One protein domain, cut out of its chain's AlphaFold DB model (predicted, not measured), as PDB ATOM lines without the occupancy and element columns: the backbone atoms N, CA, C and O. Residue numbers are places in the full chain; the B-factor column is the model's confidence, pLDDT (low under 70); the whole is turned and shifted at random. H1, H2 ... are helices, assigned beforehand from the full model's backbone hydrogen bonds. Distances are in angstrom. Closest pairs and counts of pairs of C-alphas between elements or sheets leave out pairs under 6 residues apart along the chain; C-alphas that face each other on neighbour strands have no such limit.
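What this domain is: This is residues 39 to 111, 126 to 131 and 182 to 231 of the 405 residues of an uncharacterized protein of Stagonospora sp. SRC1lsM3a (UniProt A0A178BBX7). You see a long helical hairpin, H1 and H2 side by side, with shorter helices gathered round the half away from its turn: H6 packs on H1, H4 on H2, and H7 is near H1. The tip with H3, residues 104 to 111, sticks out. The printed part has 129 residues with seven named helices, H1 to H7 in order, and no named strand, an all-helix domain. It is compact, with a radius of gyration of the C-alphas of 16.1 A and spans of 53 by 41 by 27 A.

Where its parts are: Find C-alpha 39 at (150.745, 172.755, 107.073); from there H1 runs 44.6 A to residue 69. H2, residues 73 to 102, runs 42.3 A from (129.951, 160.247, 149.134). Next come H3, residues 104 to 108, H4, 126 to 131, H5, 182 to 196 and 20.4 A long, H6, 202 to 211, and H7, 219 to 227, ending at (133.748, 156.377, 117.203).

How they stand to each other: Begin at the hub, H2: it touches H1 at Ala 53 and Ala 90, closest C-alphas 4.1 A apart, in a hairpin with a shallow tilt of 16 degrees, opposite ways. H1, with residues 43 to 54 alone, touches H6, closest at C-alphas 47 and 209, 4.2 A. H1, H2 and H6 form a bundle, helices packed together, though H2 and H6 only just touch, with 3 pairs of C-alphas within 8 A. H2 touches H4 with residues 88 to 96 alone, closest at C-alphas 92 and 130, 5.8 A. H4 and H5 are close but not clearly touching, about perpendicular at 84 degrees. In the seven helices every O i to N i+4 pair is within hydrogen-bond range.

The domain as a whole: Gly 71 and Gly 111 have the C-alphas farthest apart, 53.4 A. Residues 112 to 125 and 132 to 181 are cut out, each gap 19.1 A between C-alphas. Of the links printed whole, none is long. Confidence is under 70 at residues 104 to 111, 126 to 131, 182 to 199 and 213 to 231.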
ATOM      1  N   GLU A  39     150.579 172.153 105.734       74.81
ATOM      2  CA  GLU A  39     150.745 172.755 107.073       74.81
ATOM      3  C   GLU A  39     149.486 173.501 107.541       74.81
ATOM      4  O   GLU A  39     149.169 173.538 108.729       74.81
ATOM      5  N   GLN A  40     148.738 174.077 106.600       77.88
ATOM      6  CA  GLN A  40     147.490 174.782 106.868       77.88
ATOM      7  C   GLN A  40     146.376 173.838 107.351       77.88
ATOM      8  O   GLN A  40     145.582 174.214 108.214       77.88
ATOM      9  N   GLU A  41     146.334 172.611 106.834       78.44
ATOM     10  CA  GLU A  41     145.412 171.561 107.267       78.44
ATOM     11  C   GLU A  41     145.806 171.014 108.642       78.44
ATOM     12  O   GLU A  41     144.964 170.990 109.536       78.44
ATOM     13  N   ILE A  42     147.096 170.745 108.874       79.44
ATOM     14  CA  ILE A  42     147.629 170.357 110.196       79.44
ATOM     15  C   ILE A  42     147.291 171.412 111.257       79.44
ATOM     16  O   ILE A  42     146.877 171.093 112.372       79.44
ATOM     17  N   ARG A  43     147.441 172.694 110.912       84.75
ATOM     18  CA  ARG A  43     147.133 173.810 111.809       84.75
ATOM     19  C   ARG A  43     145.638 173.873 112.131       84.75
ATOM     20  O   ARG A  43     145.284 174.058 113.290       84.75
ATOM     21  N   ARG A  44     144.768 173.649 111.140       84.31
ATOM     22  CA  ARG A  44     143.308 173.595 111.322       84.31
ATOM     23  C   ARG A  44     142.876 172.397 112.173       84.31
ATOM     24  O   ARG A  44     142.036 172.548 113.056       84.31
ATOM     25  N   GLU A  45     143.461 171.225 111.941       80.81
ATOM     26  CA  GLU A  45     143.203 170.014 112.728       80.81
ATOM     27  C   GLU A  45     143.704 170.146 114.170       80.81
ATOM     28  O   GLU A  45     142.995 169.783 115.109       80.81
ATOM     29  N   SER A  46     144.878 170.748 114.367       82.50
ATOM     30  CA  SER A  46     145.413 171.057 115.695       82.50
ATOM     31  C   SER A  46     144.501 172.019 116.462       82.50
ATOM     32  O   SER A  46     144.171 171.752 117.616       82.50
ATOM     33  N   SER A  47     144.001 173.089 115.833       83.62
ATOM     34  CA  SER A  47     143.050 174.012 116.477       83.62
ATOM     35  C   SER A  47     141.722 173.351 116.826       83.62
ATOM     36  O   SER A  47     141.108 173.672 117.845       83.62
ATOM     37  N   LYS A  48     141.282 172.395 116.008       84.38
ATOM     38  CA  LYS A  48     140.077 171.606 116.253       84.38
ATOM     39  C   LYS A  48     140.233 170.686 117.462       84.38
ATOM     40  O   LYS A  48     139.363 170.675 118.334       84.38
ATOM     41  N   ALA A  49     141.367 169.994 117.551       82.38
ATOM     42  CA  ALA A  49     141.734 169.194 118.713       82.38
ATOM     43  C   ALA A  49     141.912 170.066 119.971       82.38
ATOM     44  O   ALA A  49     141.392 169.719 121.027       82.38
ATOM     45  N   ALA A  50     142.533 171.244 119.855       85.00
ATOM     46  CA  ALA A  50     142.663 172.197 120.959       85.00
ATOM     47  C   ALA A  50     141.296 172.701 121.457       85.00
ATOM     48  O   ALA A  50     141.069 172.813 122.661       85.00
ATOM     49  N   ASN A  51     140.342 172.941 120.552       86.19
ATOM     50  CA  ASN A  51     138.967 173.281 120.921       86.19
ATOM     51  C   ASN A  51     138.250 172.138 121.652       86.19
ATOM     52  O   ASN A  51     137.546 172.385 122.634       86.19
ATOM     53  N   ALA A  52     138.425 170.897 121.190       85.00
ATOM     54  CA  ALA A  52     137.874 169.721 121.858       85.00
ATOM     55  C   ALA A  52     138.462 169.563 123.270       85.00
ATOM     56  O   ALA A  52     137.696 169.434 124.226       85.00
ATOM     57  N   ALA A  53     139.784 169.709 123.412       86.38
ATOM     58  CA  ALA A  53     140.486 169.693 124.693       86.38
ATOM     59  C   ALA A  53     139.950 170.762 125.656       86.38
ATOM     60  O   ALA A  53     139.516 170.431 126.757       86.38
ATOM     61  N   ALA A  54     139.855 172.019 125.210       88.31
ATOM     62  CA  ALA A  54     139.326 173.112 126.025       88.31
ATOM     63  C   ALA A  54     137.869 172.869 126.462       88.31
ATOM     64  O   ALA A  54     137.462 173.253 127.560       88.31
ATOM     65  N   SER A  55     137.055 172.221 125.618       89.19
ATOM     66  CA  SER A  55     135.677 171.860 125.972       89.19
ATOM     67  C   SER A  55     135.605 170.724 126.998       89.19
ATOM     68  O   SER A  55     134.741 170.748 127.875       89.19
ATOM     69  N   ALA A  56     136.516 169.753 126.919       86.88
ATOM     70  CA  ALA A  56     136.608 168.643 127.858       86.88
ATOM     71  C   ALA A  56     137.152 169.107 129.220       86.88
ATOM     72  O   ALA A  56     136.581 168.747 130.244       86.88
ATOM     73  N   GLN A  57     138.137 170.017 129.244       88.00
ATOM     74  CA  GLN A  57     138.642 170.628 130.482       88.00
ATOM     75  C   GLN A  57     137.558 171.406 131.221       88.00
ATOM     76  O   GLN A  57     137.450 171.306 132.440       88.00
ATOM     77  N   LYS A  58     136.727 172.168 130.498       93.06
ATOM     78  CA  LYS A  58     135.590 172.875 131.105       93.06
ATOM     79  C   LYS A  58     134.614 171.902 131.758       93.06
ATOM     80  O   LYS A  58     134.269 172.094 132.915       93.06
ATOM     81  N   LYS A  59     134.256 170.815 131.066       92.94
ATOM     82  CA  LYS A  59     133.383 169.766 131.619       92.94
ATOM     83  C   LYS A  59     134.004 169.062 132.825       92.94
ATOM     84  O   LYS A  59     133.306 168.814 133.796       92.94
ATOM     85  N   ALA A  60     135.306 168.782 132.798       88.81
ATOM     86  CA  ALA A  60     136.017 168.205 133.938       88.81
ATOM     87  C   ALA A  60     136.003 169.150 135.154       88.81
ATOM     88  O   ALA A  60     135.754 168.712 136.276       88.81
ATOM     89  N   LYS A  61     136.216 170.458 134.934       92.25
ATOM     90  CA  LYS A  61     136.129 171.494 135.979       92.25
ATOM     91  C   LYS A  61     134.704 171.594 136.546       92.25
ATOM     92  O   LYS A  61     134.550 171.578 137.762       92.25
ATOM     93  N   GLU A  62     133.679 171.603 135.692       94.81
ATOM     94  CA  GLU A  62     132.262 171.616 136.094       94.81
ATOM     95  C   GLU A  62     131.876 170.369 136.905       94.81
ATOM     96  O   GLU A  62     131.237 170.485 137.948       94.81
ATOM     97  N   LEU A  63     132.300 169.174 136.477       93.06
ATOM     98  CA  LEU A  63     132.042 167.924 137.198       93.06
ATOM     99  C   LEU A  63     132.793 167.867 138.533       93.06
ATOM    100  O   LEU A  63     132.232 167.399 139.522       93.06
ATOM    101  N   ARG A  64     134.021 168.397 138.607       90.75
ATOM    102  CA  ARG A  64     134.750 168.555 139.878       90.75
ATOM    103  C   ARG A  64     134.050 169.515 140.828       90.75
ATOM    104  O   ARG A  64     133.969 169.229 142.020       90.75
ATOM    105  N   GLU A  65     133.550 170.636 140.324       93.31
ATOM    106  CA  GLU A  65     132.800 171.601 141.127       93.31
ATOM    107  C   GLU A  65     131.474 170.997 141.614       93.31
ATOM    108  O   GLU A  65     131.139 171.106 142.795       93.31
ATOM    109  N   ALA A  66     130.775 170.254 140.750       90.06
ATOM    110  CA  ALA A  66     129.585 169.493 141.116       90.06
ATOM    111  C   ALA A  66     129.891 168.413 142.168       90.06
ATOM    112  O   ALA A  66     129.162 168.292 143.150       90.06
ATOM    113  N   ALA A  67     131.000 167.678 142.026       88.00
ATOM    114  CA  ALA A  67     131.451 166.688 143.004       88.00
ATOM    115  C   ALA A  67     131.795 167.335 144.358       88.00
ATOM    116  O   ALA A  67     131.459 166.795 145.415       88.00
ATOM    117  N   ALA A  68     132.424 168.515 144.345       91.56
ATOM    118  CA  ALA A  68     132.719 169.281 145.553       91.56
ATOM    119  C   ALA A  68     131.439 169.784 146.250       91.56
ATOM    120  O   ALA A  68     131.404 169.858 147.479       91.56
ATOM    121  N   GLY A  69     130.392 170.095 145.477       92.75
ATOM    122  CA  GLY A  69     129.069 170.478 145.975       92.75
ATOM    123  C   GLY A  69     128.174 169.306 146.401       92.75
ATOM    124  O   GLY A  69     127.242 169.513 147.180       92.75
ATOM    125  N   ALA A  70     128.445 168.084 145.931       90.25
ATOM    126  CA  ALA A  70     127.668 166.896 146.268       90.25
ATOM    127  C   ALA A  70     127.854 166.515 147.747       90.25
ATOM    128  O   ALA A  70     128.976 166.363 148.243       90.25
ATOM    129  N   GLY A  71     126.738 166.379 148.466       87.25
ATOM    130  CA  GLY A  71     126.720 166.008 149.885       87.25
ATOM    131  C   GLY A  71     126.874 164.506 150.138       87.25
ATOM    132  O   GLY A  71     127.299 164.126 151.228       87.25
ATOM    133  N   ASP A  72     126.554 163.676 149.144       90.00
ATOM    134  CA  ASP A  72     126.619 162.218 149.222       90.00
ATOM    135  C   ASP A  72     127.990 161.688 148.744       90.00
ATOM    136  O   ASP A  72     128.506 162.160 147.723       90.00
ATOM    137  N   PRO A  73     128.628 160.759 149.482       85.56
ATOM    138  CA  PRO A  73     129.951 160.247 149.134       85.56
ATOM    139  C   PRO A  73     129.969 159.405 147.850       85.56
ATOM    140  O   PRO A  73     130.956 159.484 147.116       85.56
ATOM    141  N   ASP A  74     128.906 158.655 147.548       86.19
ATOM    142  CA  ASP A  74     128.856 157.769 146.379       86.19
ATOM    143  C   ASP A  74     128.619 158.584 145.098       86.19
ATOM    144  O   ASP A  74     129.293 158.388 144.082       86.19
ATOM    145  N   GLU A  75     127.730 159.580 145.153       89.56
ATOM    146  CA  GLU A  75     127.518 160.517 144.039       89.56
ATOM    147  C   GLU A  75     128.753 161.388 143.779       89.56
ATOM    148  O   GLU A  75     129.117 161.622 142.624       89.56
ATOM    149  N   ARG A  76     129.447 161.825 144.839       88.12
ATOM    150  CA  ARG A  76     130.722 162.544 144.716       88.12
ATOM    151  C   ARG A  76     131.774 161.699 144.009       88.12
ATOM    152  O   ARG A  76     132.485 162.227 143.157       88.12
ATOM    153  N   GLN A  77     131.888 160.418 144.356       80.88
ATOM    154  CA  GLN A  77     132.858 159.524 143.728       80.88
ATOM    155  C   GLN A  77     132.543 159.323 142.243       80.88
ATOM    156  O   GLN A  77     133.449 159.421 141.419       80.88
ATOM    157  N   LYS A  78     131.264 159.151 141.892       88.81
ATOM    158  CA  LYS A  78     130.831 159.035 140.496       88.81
ATOM    159  C   LYS A  78     131.109 160.304 139.682       88.81
ATOM    160  O   LYS A  78     131.669 160.223 138.595       88.81
ATOM    161  N   LEU A  79     130.772 161.483 140.209       88.38
ATOM    162  CA  LEU A  79     131.051 162.761 139.538       88.38
ATOM    163  C   LEU A  79     132.557 163.018 139.400       88.38
ATOM    164  O   LEU A  79     133.002 163.600 138.414       88.38
ATOM    165  N   MET A  80     133.349 162.572 140.377       85.06
ATOM    166  CA  MET A  80     134.805 162.669 140.326       85.06
ATOM    167  C   MET A  80     135.412 161.711 139.293       85.06
ATOM    168  O   MET A  80     136.345 162.109 138.603       85.06
ATOM    169  N   GLU A  81     134.874 160.500 139.138       83.62
ATOM    170  CA  GLU A  81     135.262 159.557 138.079       83.62
ATOM    171  C   GLU A  81     134.930 160.121 136.691       83.62
ATOM    172  O   GLU A  81     135.816 160.227 135.844       83.62
ATOM    173  N   GLU A  82     133.705 160.622 136.496       86.06
ATOM    174  CA  GLU A  82     133.309 161.290 135.249       86.06
ATOM    175  C   GLU A  82     134.192 162.519 134.950       86.06
ATOM    176  O   GLU A  82     134.502 162.803 133.791       86.06
ATOM    177  N   ALA A  83     134.633 163.251 135.980       87.00
ATOM    178  CA  ALA A  83     135.553 164.372 135.814       87.00
ATOM    179  C   ALA A  83     136.960 163.929 135.387       87.00
ATOM    180  O   ALA A  83     137.559 164.576 134.527       87.00
ATOM    181  N   ILE A  84     137.481 162.847 135.974       84.00
ATOM    182  CA  ILE A  84     138.792 162.275 135.630       84.00
ATOM    183  C   ILE A  84     138.785 161.774 134.184       84.00
ATOM    184  O   ILE A  84     139.707 162.074 133.432       84.00
ATOM    185  N   ASP A  85     137.721 161.101 133.748       85.31
ATOM    186  CA  ASP A  85     137.592 160.650 132.359       85.31
ATOM    187  C   ASP A  85     137.633 161.824 131.370       85.31
ATOM    188  O   ASP A  85     138.290 161.761 130.327       85.31
ATOM    189  N   LYS A  86     136.965 162.933 131.710       87.38
ATOM    190  CA  LYS A  86     136.974 164.160 130.899       87.38
ATOM    191  C   LYS A  86     138.322 164.872 130.917       87.38
ATOM    192  O   LYS A  86     138.674 165.514 129.929       87.38
ATOM    193  N   GLU A  87     139.076 164.757 132.003       81.12
ATOM    194  CA  GLU A  87     140.444 165.262 132.100       81.12
ATOM    195  C   GLU A  87     141.401 164.446 131.225       81.12
ATOM    196  O   GLU A  87     142.155 165.031 130.457       81.12
ATOM    197  N   ILE A  88     141.297 163.116 131.231       83.06
ATOM    198  CA  ILE A  88     142.079 162.247 130.336       83.06
ATOM    199  C   ILE A  88     141.748 162.551 128.870       83.06
ATOM    200  O   ILE A  88     142.642 162.668 128.031       83.06
ATOM    201  N   GLU A  89     140.463 162.722 128.548       80.62
ATOM    202  CA  GLU A  89     140.016 163.119 127.211       80.62
ATOM    203  C   GLU A  89     140.625 164.476 126.811       80.62
ATOM    204  O   GLU A  89     141.210 164.606 125.733       80.62
ATOM    205  N   ALA A  90     140.575 165.468 127.702       84.06
ATOM    206  CA  ALA A  90     141.206 166.768 127.502       84.06
ATOM    207  C   ALA A  90     142.721 166.684 127.282       84.06
ATOM    208  O   ALA A  90     143.234 167.283 126.335       84.06
ATOM    209  N   GLU A  91     143.431 165.933 128.123       82.69
ATOM    210  CA  GLU A  91     144.873 165.723 128.018       82.69
ATOM    211  C   GLU A  91     145.235 165.059 126.697       82.69
ATOM    212  O   GLU A  91     146.194 165.456 126.034       82.69
ATOM    213  N   SER A  92     144.439 164.082 126.273       83.62
ATOM    214  CA  SER A  92     144.672 163.379 125.021       83.62
ATOM    215  C   SER A  92     144.534 164.290 123.813       83.62
ATOM    216  O   SER A  92     145.401 164.288 122.937       83.62
ATOM    217  N   PHE A  93     143.502 165.134 123.785       86.31
ATOM    218  CA  PHE A  93     143.292 166.082 122.701       86.31
ATOM    219  C   PHE A  93     144.296 167.232 122.745       86.31
ATOM    220  O   PHE A  93     144.775 167.646 121.692       86.31
ATOM    221  N   GLY A  94     144.673 167.710 123.934       85.88
ATOM    222  CA  GLY A  94     145.684 168.752 124.104       85.88
ATOM    223  C   GLY A  94     147.056 168.281 123.629       85.88
ATOM    224  O   GLY A  94     147.693 168.936 122.801       85.88
ATOM    225  N   LYS A  95     147.480 167.090 124.065       84.81
ATOM    226  CA  LYS A  95     148.731 166.471 123.607       84.81
ATOM    227  C   LYS A  95     148.693 166.203 122.112       84.81
ATOM    228  O   LYS A  95     149.639 166.549 121.417       84.81
ATOM    229  N   THR A  96     147.586 165.684 121.585       80.56
ATOM    230  CA  THR A  96     147.430 165.457 120.141       80.56
ATOM    231  C   THR A  96     147.512 166.759 119.353       80.56
ATOM    232  O   THR A  96     148.226 166.817 118.359       80.56
ATOM    233  N   ALA A  97     146.870 167.837 119.810       80.69
ATOM    234  CA  ALA A  97     146.966 169.148 119.176       80.69
ATOM    235  C   ALA A  97     148.415 169.660 119.144       80.69
ATOM    236  O   ALA A  97     148.870 170.152 118.105       80.69
ATOM    237  N   LYS A  98     149.148 169.504 120.257       83.19
ATOM    238  CA  LYS A  98     150.566 169.870 120.372       83.19
ATOM    239  C   LYS A  98     151.438 169.005 119.464       83.19
ATOM    240  O   LYS A  98     152.269 169.548 118.742       83.19
ATOM    241  N   TYR A  99     151.200 167.696 119.414       79.94
ATOM    242  CA  TYR A  99     151.927 166.772 118.544       79.94
ATOM    243  C   TYR A  99     151.682 167.053 117.065       79.94
ATOM    244  O   TYR A  99     152.653 167.188 116.319       79.94
ATOM    245  N   LEU A 100     150.421 167.227 116.657       79.69
ATOM    246  CA  LEU A 100     150.054 167.595 115.290       79.69
ATOM    247  C   LEU A 100     150.766 168.882 114.874       79.69
ATOM    248  O   LEU A 100     151.421 168.919 113.839       79.69
ATOM    249  N   ARG A 101     150.727 169.916 115.719       81.44
ATOM    250  CA  ARG A 101     151.361 171.198 115.399       81.44
ATOM    251  C   ARG A 101     152.885 171.182 115.471       81.44
ATOM    252  O   ARG A 101     153.520 171.920 114.730       81.44
ATOM    253  N   SER A 102     153.473 170.377 116.352       80.38
ATOM    254  CA  SER A 102     154.932 170.288 116.494       80.38
ATOM    255  C   SER A 102     155.616 169.670 115.274       80.38
ATOM    256  O   SER A 102     156.834 169.755 115.162       80.38
ATOM    257  N   GLY A 103     154.866 169.001 114.386       70.62
ATOM    258  CA  GLY A 103     155.438 168.302 113.234       70.62
ATOM    259  C   GLY A 103     156.369 167.140 113.614       70.62
ATOM    260  O   GLY A 103     156.934 166.497 112.732       70.62
ATOM    261  N   ALA A 104     156.497 166.815 114.911       62.34
ATOM    262  CA  ALA A 104     157.379 165.768 115.430       62.34
ATOM    263  C   ALA A 104     157.066 164.382 114.834       62.34
ATOM    264  O   ALA A 104     157.921 163.497 114.800       62.34
ATOM    265  N   PHE A 105     155.859 164.211 114.289       59.41
ATOM    266  CA  PHE A 105     155.436 162.984 113.637       59.41
ATOM    267  C   PHE A 105     156.182 162.692 112.322       59.41
ATOM    268  O   PHE A 105     156.471 161.532 112.035       59.41
ATOM    269  N   GLN A 106     156.590 163.713 111.561       54.22
ATOM    270  CA  GLN A 106     157.334 163.504 110.312       54.22
ATOM    271  C   GLN A 106     158.791 163.070 110.568       54.22
ATOM    272  O   GLN A 106     159.365 162.349 109.757       54.22
ATOM    273  N   GLY A 107     159.375 163.438 111.714       47.03
ATOM    274  CA  GLY A 107     160.737 163.043 112.096       47.03
ATOM    275  C   GLY A 107     160.828 161.669 112.769       47.03
ATOM    276  O   GLY A 107     161.773 160.925 112.516       47.03
ATOM    277  N   MET A 108     159.842 161.300 113.599       47.88
ATOM    278  CA  MET A 108     159.879 160.044 114.366       47.88
ATOM    279  C   MET A 108     159.271 158.844 113.619       47.88
ATOM    280  O   MET A 108     159.784 157.732 113.735       47.88
ATOM    281  N   ALA A 109     158.236 159.045 112.794       46.78
ATOM    282  CA  ALA A 109     157.626 157.955 112.022       46.78
ATOM    283  C   ALA A 109     158.516 157.465 110.861       46.78
ATOM    284  O   ALA A 109     158.436 156.304 110.469       46.78
ATOM    285  N   ILE A 110     159.416 158.316 110.351       45.53
ATOM    286  CA  ILE A 110     160.397 157.955 109.311       45.53
ATOM    287  C   ILE A 110     161.597 157.176 109.899       45.53
ATOM    288  O   ILE A 110     162.278 156.457 109.170       45.53
ATOM    289  N   GLY A 111     161.832 157.239 111.216       40.53
ATOM    290  CA  GLY A 111     162.969 156.582 111.881       40.53
ATOM    291  C   GLY A 111     162.712 155.167 112.415       40.53
ATOM    292  O   GLY A 111     163.663 154.472 112.766       40.53
ATOM    293  N   THR A 126     146.260 158.497 117.989       43.66
ATOM    294  CA  THR A 126     145.421 159.085 119.038       43.66
ATOM    295  C   THR A 126     144.707 157.987 119.833       43.66
ATOM    296  O   THR A 126     144.690 158.025 121.063       43.66
ATOM    297  N   GLY A 127     144.240 156.935 119.145       38.84
ATOM    298  CA  GLY A 127     143.672 155.735 119.760       38.84
ATOM    299  C   GLY A 127     144.684 154.897 120.553       38.84
ATOM    300  O   GLY A 127     144.322 154.342 121.583       38.84
ATOM    301  N   THR A 128     145.959 154.827 120.151       50.84
ATOM    302  CA  THR A 128     146.993 154.088 120.907       50.84
ATOM    303  C   THR A 128     147.594 154.880 122.068       50.84
ATOM    304  O   THR A 128     147.935 154.275 123.084       50.84
ATOM    305  N   LEU A 129     147.693 156.212 121.980       44.59
ATOM    306  CA  LEU A 129     148.263 157.023 123.060       44.59
ATOM    307  C   LEU A 129     147.275 157.221 124.215       44.59
ATOM    308  O   LEU A 129     147.674 157.047 125.362       44.59
ATOM    309  N   VAL A 130     145.995 157.512 123.936       41.03
ATOM    310  CA  VAL A 130     144.974 157.597 125.003       41.03
ATOM    311  C   VAL A 130     144.353 156.243 125.331       41.03
ATOM    312  O   VAL A 130     143.881 156.016 126.441       41.03
ATOM    313  N   GLY A 131     144.413 155.297 124.391       35.75
ATOM    314  CA  GLY A 131     143.996 153.929 124.638       35.75
ATOM    315  C   GLY A 131     144.992 153.163 125.497       35.75
ATOM    316  O   GLY A 131     144.557 152.435 126.367       35.75
ATOM    317  N   GLU A 182     160.813 144.372 123.506       52.84
ATOM    318  CA  GLU A 182     160.958 145.454 122.524       52.84
ATOM    319  C   GLU A 182     159.686 146.306 122.387       52.84
ATOM    320  O   GLU A 182     159.763 147.527 122.303       52.84
ATOM    321  N   GLN A 183     158.501 145.687 122.427       46.28
ATOM    322  CA  GLN A 183     157.216 146.396 122.392       46.28
ATOM    323  C   GLN A 183     156.938 147.124 123.705       46.28
ATOM    324  O   GLN A 183     156.417 148.235 123.684       46.28
ATOM    325  N   LYS A 184     157.314 146.525 124.841       59.84
ATOM    326  CA  LYS A 184     157.240 147.180 126.151       59.84
ATOM    327  C   LYS A 184     158.212 148.338 126.240       59.84
ATOM    328  O   LYS A 184     157.795 149.406 126.637       59.84
ATOM    329  N   GLN A 185     159.453 148.168 125.796       60.38
ATOM    330  CA  GLN A 185     160.444 149.237 125.822       60.38
ATOM    331  C   GLN A 185     160.098 150.365 124.838       60.38
ATOM    332  O   GLN A 185     160.318 151.532 125.146       60.38
ATOM    333  N   ALA A 186     159.532 150.053 123.668       56.53
ATOM    334  CA  ALA A 186     159.024 151.061 122.738       56.53
ATOM    335  C   ALA A 186     157.800 151.795 123.307       56.53
ATOM    336  O   ALA A 186     157.722 153.017 123.202       56.53
ATOM    337  N   LEU A 187     156.882 151.073 123.958       51.69
ATOM    338  CA  LEU A 187     155.733 151.663 124.639       51.69
ATOM    339  C   LEU A 187     156.165 152.489 125.850       51.69
ATOM    340  O   LEU A 187     155.649 153.576 126.031       51.69
ATOM    341  N   GLU A 188     157.120 152.031 126.651       55.78
ATOM    342  CA  GLU A 188     157.672 152.756 127.799       55.78
ATOM    343  C   GLU A 188     158.434 154.000 127.353       55.78
ATOM    344  O   GLU A 188     158.298 155.040 127.986       55.78
ATOM    345  N   LYS A 189     159.157 153.948 126.228       61.53
ATOM    346  CA  LYS A 189     159.765 155.140 125.622       61.53
ATOM    347  C   LYS A 189     158.707 156.108 125.097       61.53
ATOM    348  O   LYS A 189     158.810 157.295 125.371       61.53
ATOM    349  N   MET A 190     157.666 155.623 124.415       48.09
ATOM    350  CA  MET A 190     156.570 156.480 123.947       48.09
ATOM    351  C   MET A 190     155.749 157.065 125.102       48.09
ATOM    352  O   MET A 190     155.436 158.247 125.084       48.09
ATOM    353  N   VAL A 191     155.418 156.268 126.119       51.06
ATOM    354  CA  VAL A 191     154.674 156.685 127.317       51.06
ATOM    355  C   VAL A 191     155.534 157.590 128.194       51.06
ATOM    356  O   VAL A 191     155.008 158.541 128.760       51.06
ATOM    357  N   GLY A 192     156.842 157.344 128.279       60.94
ATOM    358  CA  GLY A 192     157.818 158.213 128.934       60.94
ATOM    359  C   GLY A 192     157.887 159.576 128.253       60.94
ATOM    360  O   GLY A 192     157.606 160.584 128.890       60.94
ATOM    361  N   GLN A 193     158.100 159.609 126.935       53.84
ATOM    362  CA  GLN A 193     158.105 160.850 126.148       53.84
ATOM    363  C   GLN A 193     156.740 161.568 126.155       53.84
ATOM    364  O   GLN A 193     156.676 162.800 126.174       53.84
ATOM    365  N   ALA A 194     155.629 160.823 126.197       53.94
ATOM    366  CA  ALA A 194     154.278 161.376 126.321       53.94
ATOM    367  C   ALA A 194     153.941 161.868 127.741       53.94
ATOM    368  O   ALA A 194     153.068 162.726 127.897       53.94
ATOM    369  N   LYS A 195     154.609 161.342 128.775       55.81
ATOM    370  CA  LYS A 195     154.553 161.858 130.153       55.81
ATOM    371  C   LYS A 195     155.452 163.073 130.352       55.81
ATOM    372  O   LYS A 195     155.095 163.939 131.136       55.81
ATOM    373  N   GLU A 196     156.581 163.135 129.654       58.78
ATOM    374  CA  GLU A 196     157.502 164.279 129.681       58.78
ATOM    375  C   GLU A 196     156.944 165.497 128.940       58.78
ATOM    376  O   GLU A 196     157.300 166.631 129.251       58.78
ATOM    377  N   THR A 197     156.044 165.281 127.977       59.97
ATOM    378  CA  THR A 197     155.357 166.382 127.301       59.97
ATOM    379  C   THR A 197     154.267 166.936 128.213       59.97
ATOM    380  O   THR A 197     153.197 166.334 128.358       59.97
ATOM    381  N   ASP A 198     154.562 168.090 128.812       63.84
ATOM    382  CA  ASP A 198     153.625 168.822 129.659       63.84
ATOM    383  C   ASP A 198     152.330 169.126 128.894       63.84
ATOM    384  O   ASP A 198     152.351 169.425 127.686       63.84
ATOM    385  N   MET A 199     151.199 168.997 129.590       64.62
ATOM    386  CA  MET A 199     149.900 169.295 128.999       64.62
ATOM    387  C   MET A 199     149.923 170.761 128.558       64.62
ATOM    388  O   MET A 199     150.366 171.613 129.327       64.62
ATOM    389  N   PRO A 200     149.469 171.089 127.334       70.50
ATOM    390  CA  PRO A 200     149.331 172.487 126.981       70.50
ATOM    391  C   PRO A 200     148.370 173.154 127.964       70.50
ATOM    392  O   PRO A 200     147.243 172.691 128.157       70.50
ATOM    393  N   ASP A 201     148.851 174.222 128.594       80.69
ATOM    394  CA  ASP A 201     148.064 175.032 129.516       80.69
ATOM    395  C   ASP A 201     146.868 175.676 128.783       80.69
ATOM    396  O   ASP A 201     146.835 175.723 127.547       80.69
ATOM    397  N   ASP A 202     145.884 176.191 129.523       80.44
ATOM    398  CA  ASP A 202     144.694 176.846 128.963       80.44
ATOM    399  C   ASP A 202     145.096 177.968 127.975       80.44
ATOM    400  O   ASP A 202     144.464 178.146 126.925       80.44
ATOM    401  N   ASP A 203     146.194 178.679 128.257       84.56
ATOM    402  CA  ASP A 203     146.755 179.717 127.385       84.56
ATOM    403  C   ASP A 203     147.412 179.153 126.113       84.56
ATOM    404  O   ASP A 203     147.255 179.715 125.022       84.56
ATOM    405  N   GLU A 204     148.111 178.018 126.212       82.81
ATOM    406  CA  GLU A 204     148.674 177.336 125.041       82.81
ATOM    407  C   GLU A 204     147.561 176.781 124.152       82.81
ATOM    408  O   GLU A 204     147.611 176.943 122.934       82.81
ATOM    409  N   LEU A 205     146.520 176.189 124.740       82.38
ATOM    410  CA  LEU A 205     145.321 175.721 124.041       82.38
ATOM    411  C   LEU A 205     144.595 176.861 123.330       82.38
ATOM    412  O   LEU A 205     144.162 176.711 122.185       82.38
ATOM    413  N   LYS A 206     144.499 178.023 123.977       83.12
ATOM    414  CA  LYS A 206     143.909 179.219 123.379       83.12
ATOM    415  C   LYS A 206     144.737 179.726 122.202       83.12
ATOM    416  O   LYS A 206     144.176 179.987 121.141       83.12
ATOM    417  N   LYS A 207     146.063 179.761 122.334       85.88
ATOM    418  CA  LYS A 207     146.975 180.098 121.232       85.88
ATOM    419  C   LYS A 207     146.886 179.082 120.089       85.88
ATOM    420  O   LYS A 207     146.848 179.464 118.924       85.88
ATOM    421  N   LEU A 208     146.790 177.788 120.406       82.44
ATOM    422  CA  LEU A 208     146.585 176.710 119.435       82.44
ATOM    423  C   LEU A 208     145.285 176.894 118.655       82.44
ATOM    424  O   LEU A 208     145.277 176.722 117.439       82.44
ATOM    425  N   ARG A 209     144.206 177.276 119.338       82.19
ATOM    426  CA  ARG A 209     142.908 177.584 118.738       82.19
ATOM    427  C   ARG A 209     142.954 178.831 117.852       82.19
ATOM    428  O   ARG A 209     142.484 178.780 116.721       82.19
ATOM    429  N   GLU A 210     143.489 179.936 118.362       82.75
ATOM    430  CA  GLU A 210     143.549 181.218 117.648       82.75
ATOM    431  C   GLU A 210     144.378 181.104 116.366       82.75
ATOM    432  O   GLU A 210     144.016 181.647 115.323       82.75
ATOM    433  N   ASP A 211     145.461 180.334 116.425       79.31
ATOM    434  CA  ASP A 211     146.379 180.200 115.314       79.31
ATOM    435  C   ASP A 211     145.776 179.479 114.097       79.31
ATOM    436  O   ASP A 211     146.043 179.914 112.977       79.31
ATOM    437  N   GLY A 212     144.989 178.409 114.238       70.75
ATOM    438  CA  GLY A 212     144.401 177.690 113.085       70.75
ATOM    439  C   GLY A 212     143.012 178.155 112.670       70.75
ATOM    440  O   GLY A 212     142.346 177.475 111.890       70.75
ATOM    441  N   GLY A 213     142.618 179.344 113.127       64.81
ATOM    442  CA  GLY A 213     141.333 179.952 112.820       64.81
ATOM    443  C   GLY A 213     140.219 179.392 113.699       64.81
ATOM    444  O   GLY A 213     140.202 178.213 114.047       64.81
ATOM    445  N   ASP A 214     139.262 180.250 114.054       55.56
ATOM    446  CA  ASP A 214     138.144 179.933 114.954       55.56
ATOM    447  C   ASP A 214     137.084 179.045 114.269       55.56
ATOM    448  O   ASP A 214     135.909 179.382 114.166       55.56
ATOM    449  N   MET A 215     137.499 177.899 113.733       57.25
ATOM    450  CA  MET A 215     136.577 176.863 113.301       57.25
ATOM    451  C   MET A 215     136.317 175.933 114.477       57.25
ATOM    452  O   MET A 215     137.183 175.168 114.907       57.25
ATOM    453  N   ALA A 216     135.103 176.024 115.016       56.03
ATOM    454  CA  ALA A 216     134.606 175.065 115.986       56.03
ATOM    455  C   ALA A 216     134.716 173.636 115.417       56.03
ATOM    456  O   ALA A 216     134.583 173.444 114.202       56.03
ATOM    457  N   PRO A 217     134.963 172.627 116.269       57.03
ATOM    458  CA  PRO A 217     134.965 171.250 115.826       57.03
ATOM    459  C   PRO A 217     133.601 170.895 115.238       57.03
ATOM    460  O   PRO A 217     132.591 170.964 115.933       57.03
ATOM    461  N   ASP A 218     133.572 170.564 113.945       58.44
ATOM    462  CA  ASP A 218     132.369 170.024 113.321       58.44
ATOM    463  C   ASP A 218     131.942 168.714 114.004       58.44
ATOM    464  O   ASP A 218     132.746 167.972 114.581       58.44
ATOM    465  N   GLU A 219     130.641 168.446 113.949       56.69
ATOM    466  CA  GLU A 219     130.051 167.259 114.563       56.69
ATOM    467  C   GLU A 219     130.619 165.970 113.954       56.69
ATOM    468  O   GLU A 219     130.789 164.995 114.672       56.69
ATOM    469  N   GLY A 220     131.003 165.975 112.671       56.34
ATOM    470  CA  GLY A 220     131.527 164.798 111.969       56.34
ATOM    471  C   GLY A 220     132.900 164.323 112.457       56.34
ATOM    472  O   GLY A 220     133.152 163.123 112.516       56.34
ATOM    473  N   TRP A 221     133.789 165.231 112.855       57.97
ATOM    474  CA  TRP A 221     135.084 164.863 113.438       57.97
ATOM    475  C   TRP A 221     134.967 164.481 114.900       57.97
ATOM    476  O   TRP A 221     135.673 163.579 115.334       57.97
ATOM    477  N   LEU A 222     134.071 165.125 115.654       53.88
ATOM    478  CA  LEU A 222     133.765 164.670 117.006       53.88
ATOM    479  C   LEU A 222     133.154 163.271 116.970       53.88
ATOM    480  O   LEU A 222     133.535 162.452 117.790       53.88
ATOM    481  N   ASP A 223     132.279 162.967 116.011       50.66
ATOM    482  CA  ASP A 223     131.686 161.634 115.852       50.66
ATOM    483  C   ASP A 223     132.714 160.604 115.354       50.66
ATOM    484  O   ASP A 223     132.748 159.476 115.837       50.66
ATOM    485  N   GLY A 224     133.641 161.015 114.481       53.94
ATOM    486  CA  GLY A 224     134.795 160.208 114.080       53.94
ATOM    487  C   GLY A 224     135.748 159.910 115.244       53.94
ATOM    488  O   GLY A 224     136.081 158.755 115.483       53.94
ATOM    489  N   ALA A 225     136.137 160.919 116.026       52.44
ATOM    490  CA  ALA A 225     136.989 160.757 117.207       52.44
ATOM    491  C   ALA A 225     136.286 159.950 118.312       52.44
ATOM    492  O   ALA A 225     136.896 159.090 118.946       52.44
ATOM    493  N   LYS A 226     134.982 160.170 118.502       52.03
ATOM    494  CA  LYS A 226     134.144 159.456 119.472       52.03
ATOM    495  C   LYS A 226     133.873 158.011 119.061       52.03
ATOM    496  O   LYS A 226     133.811 157.148 119.928       52.03
ATOM    497  N   GLY A 227     133.785 157.730 117.761       43.31
ATOM    498  CA  GLY A 227     133.748 156.377 117.203       43.31
ATOM    499  C   GLY A 227     135.081 155.626 117.314       43.31
ATOM    500  O   GLY A 227     135.100 154.404 117.191       43.31
ATOM    501  N   MET A 228     136.182 156.335 117.581       37.56
ATOM    502  CA  MET A 228     137.518 155.763 117.791       37.56
ATOM    503  C   MET A 228     137.907 155.617 119.273       37.56
ATOM    504  O   MET A 228     138.953 155.040 119.568       37.56
ATOM    505  N   LEU A 229     137.067 156.078 120.203       40.41
ATOM    506  CA  LEU A 229     137.215 155.858 121.644       40.41
ATOM    507  C   LEU A 229     136.455 154.582 122.065       40.41
ATOM    508  O   LEU A 229     135.299 154.403 121.667       40.41
ATOM    509  N   PRO A 230     137.047 153.672 122.866       31.41
ATOM    510  CA  PRO A 230     136.351 152.465 123.300       31.41
ATOM    511  C   PRO A 230     135.205 152.812 124.270       31.41
ATOM    512  O   PRO A 230     135.424 153.311 125.367       31.41
ATOM    513  N   SER A 231     133.977 152.545 123.814       39.94
ATOM    514  CA  SER A 231     132.683 152.575 124.518       39.94
ATOM    515  C   SER A 231     132.384 153.776 125.436       39.94
ATOM    516  O   SER A 231     132.472 153.689 126.655       39.94
TER     517      SER A 231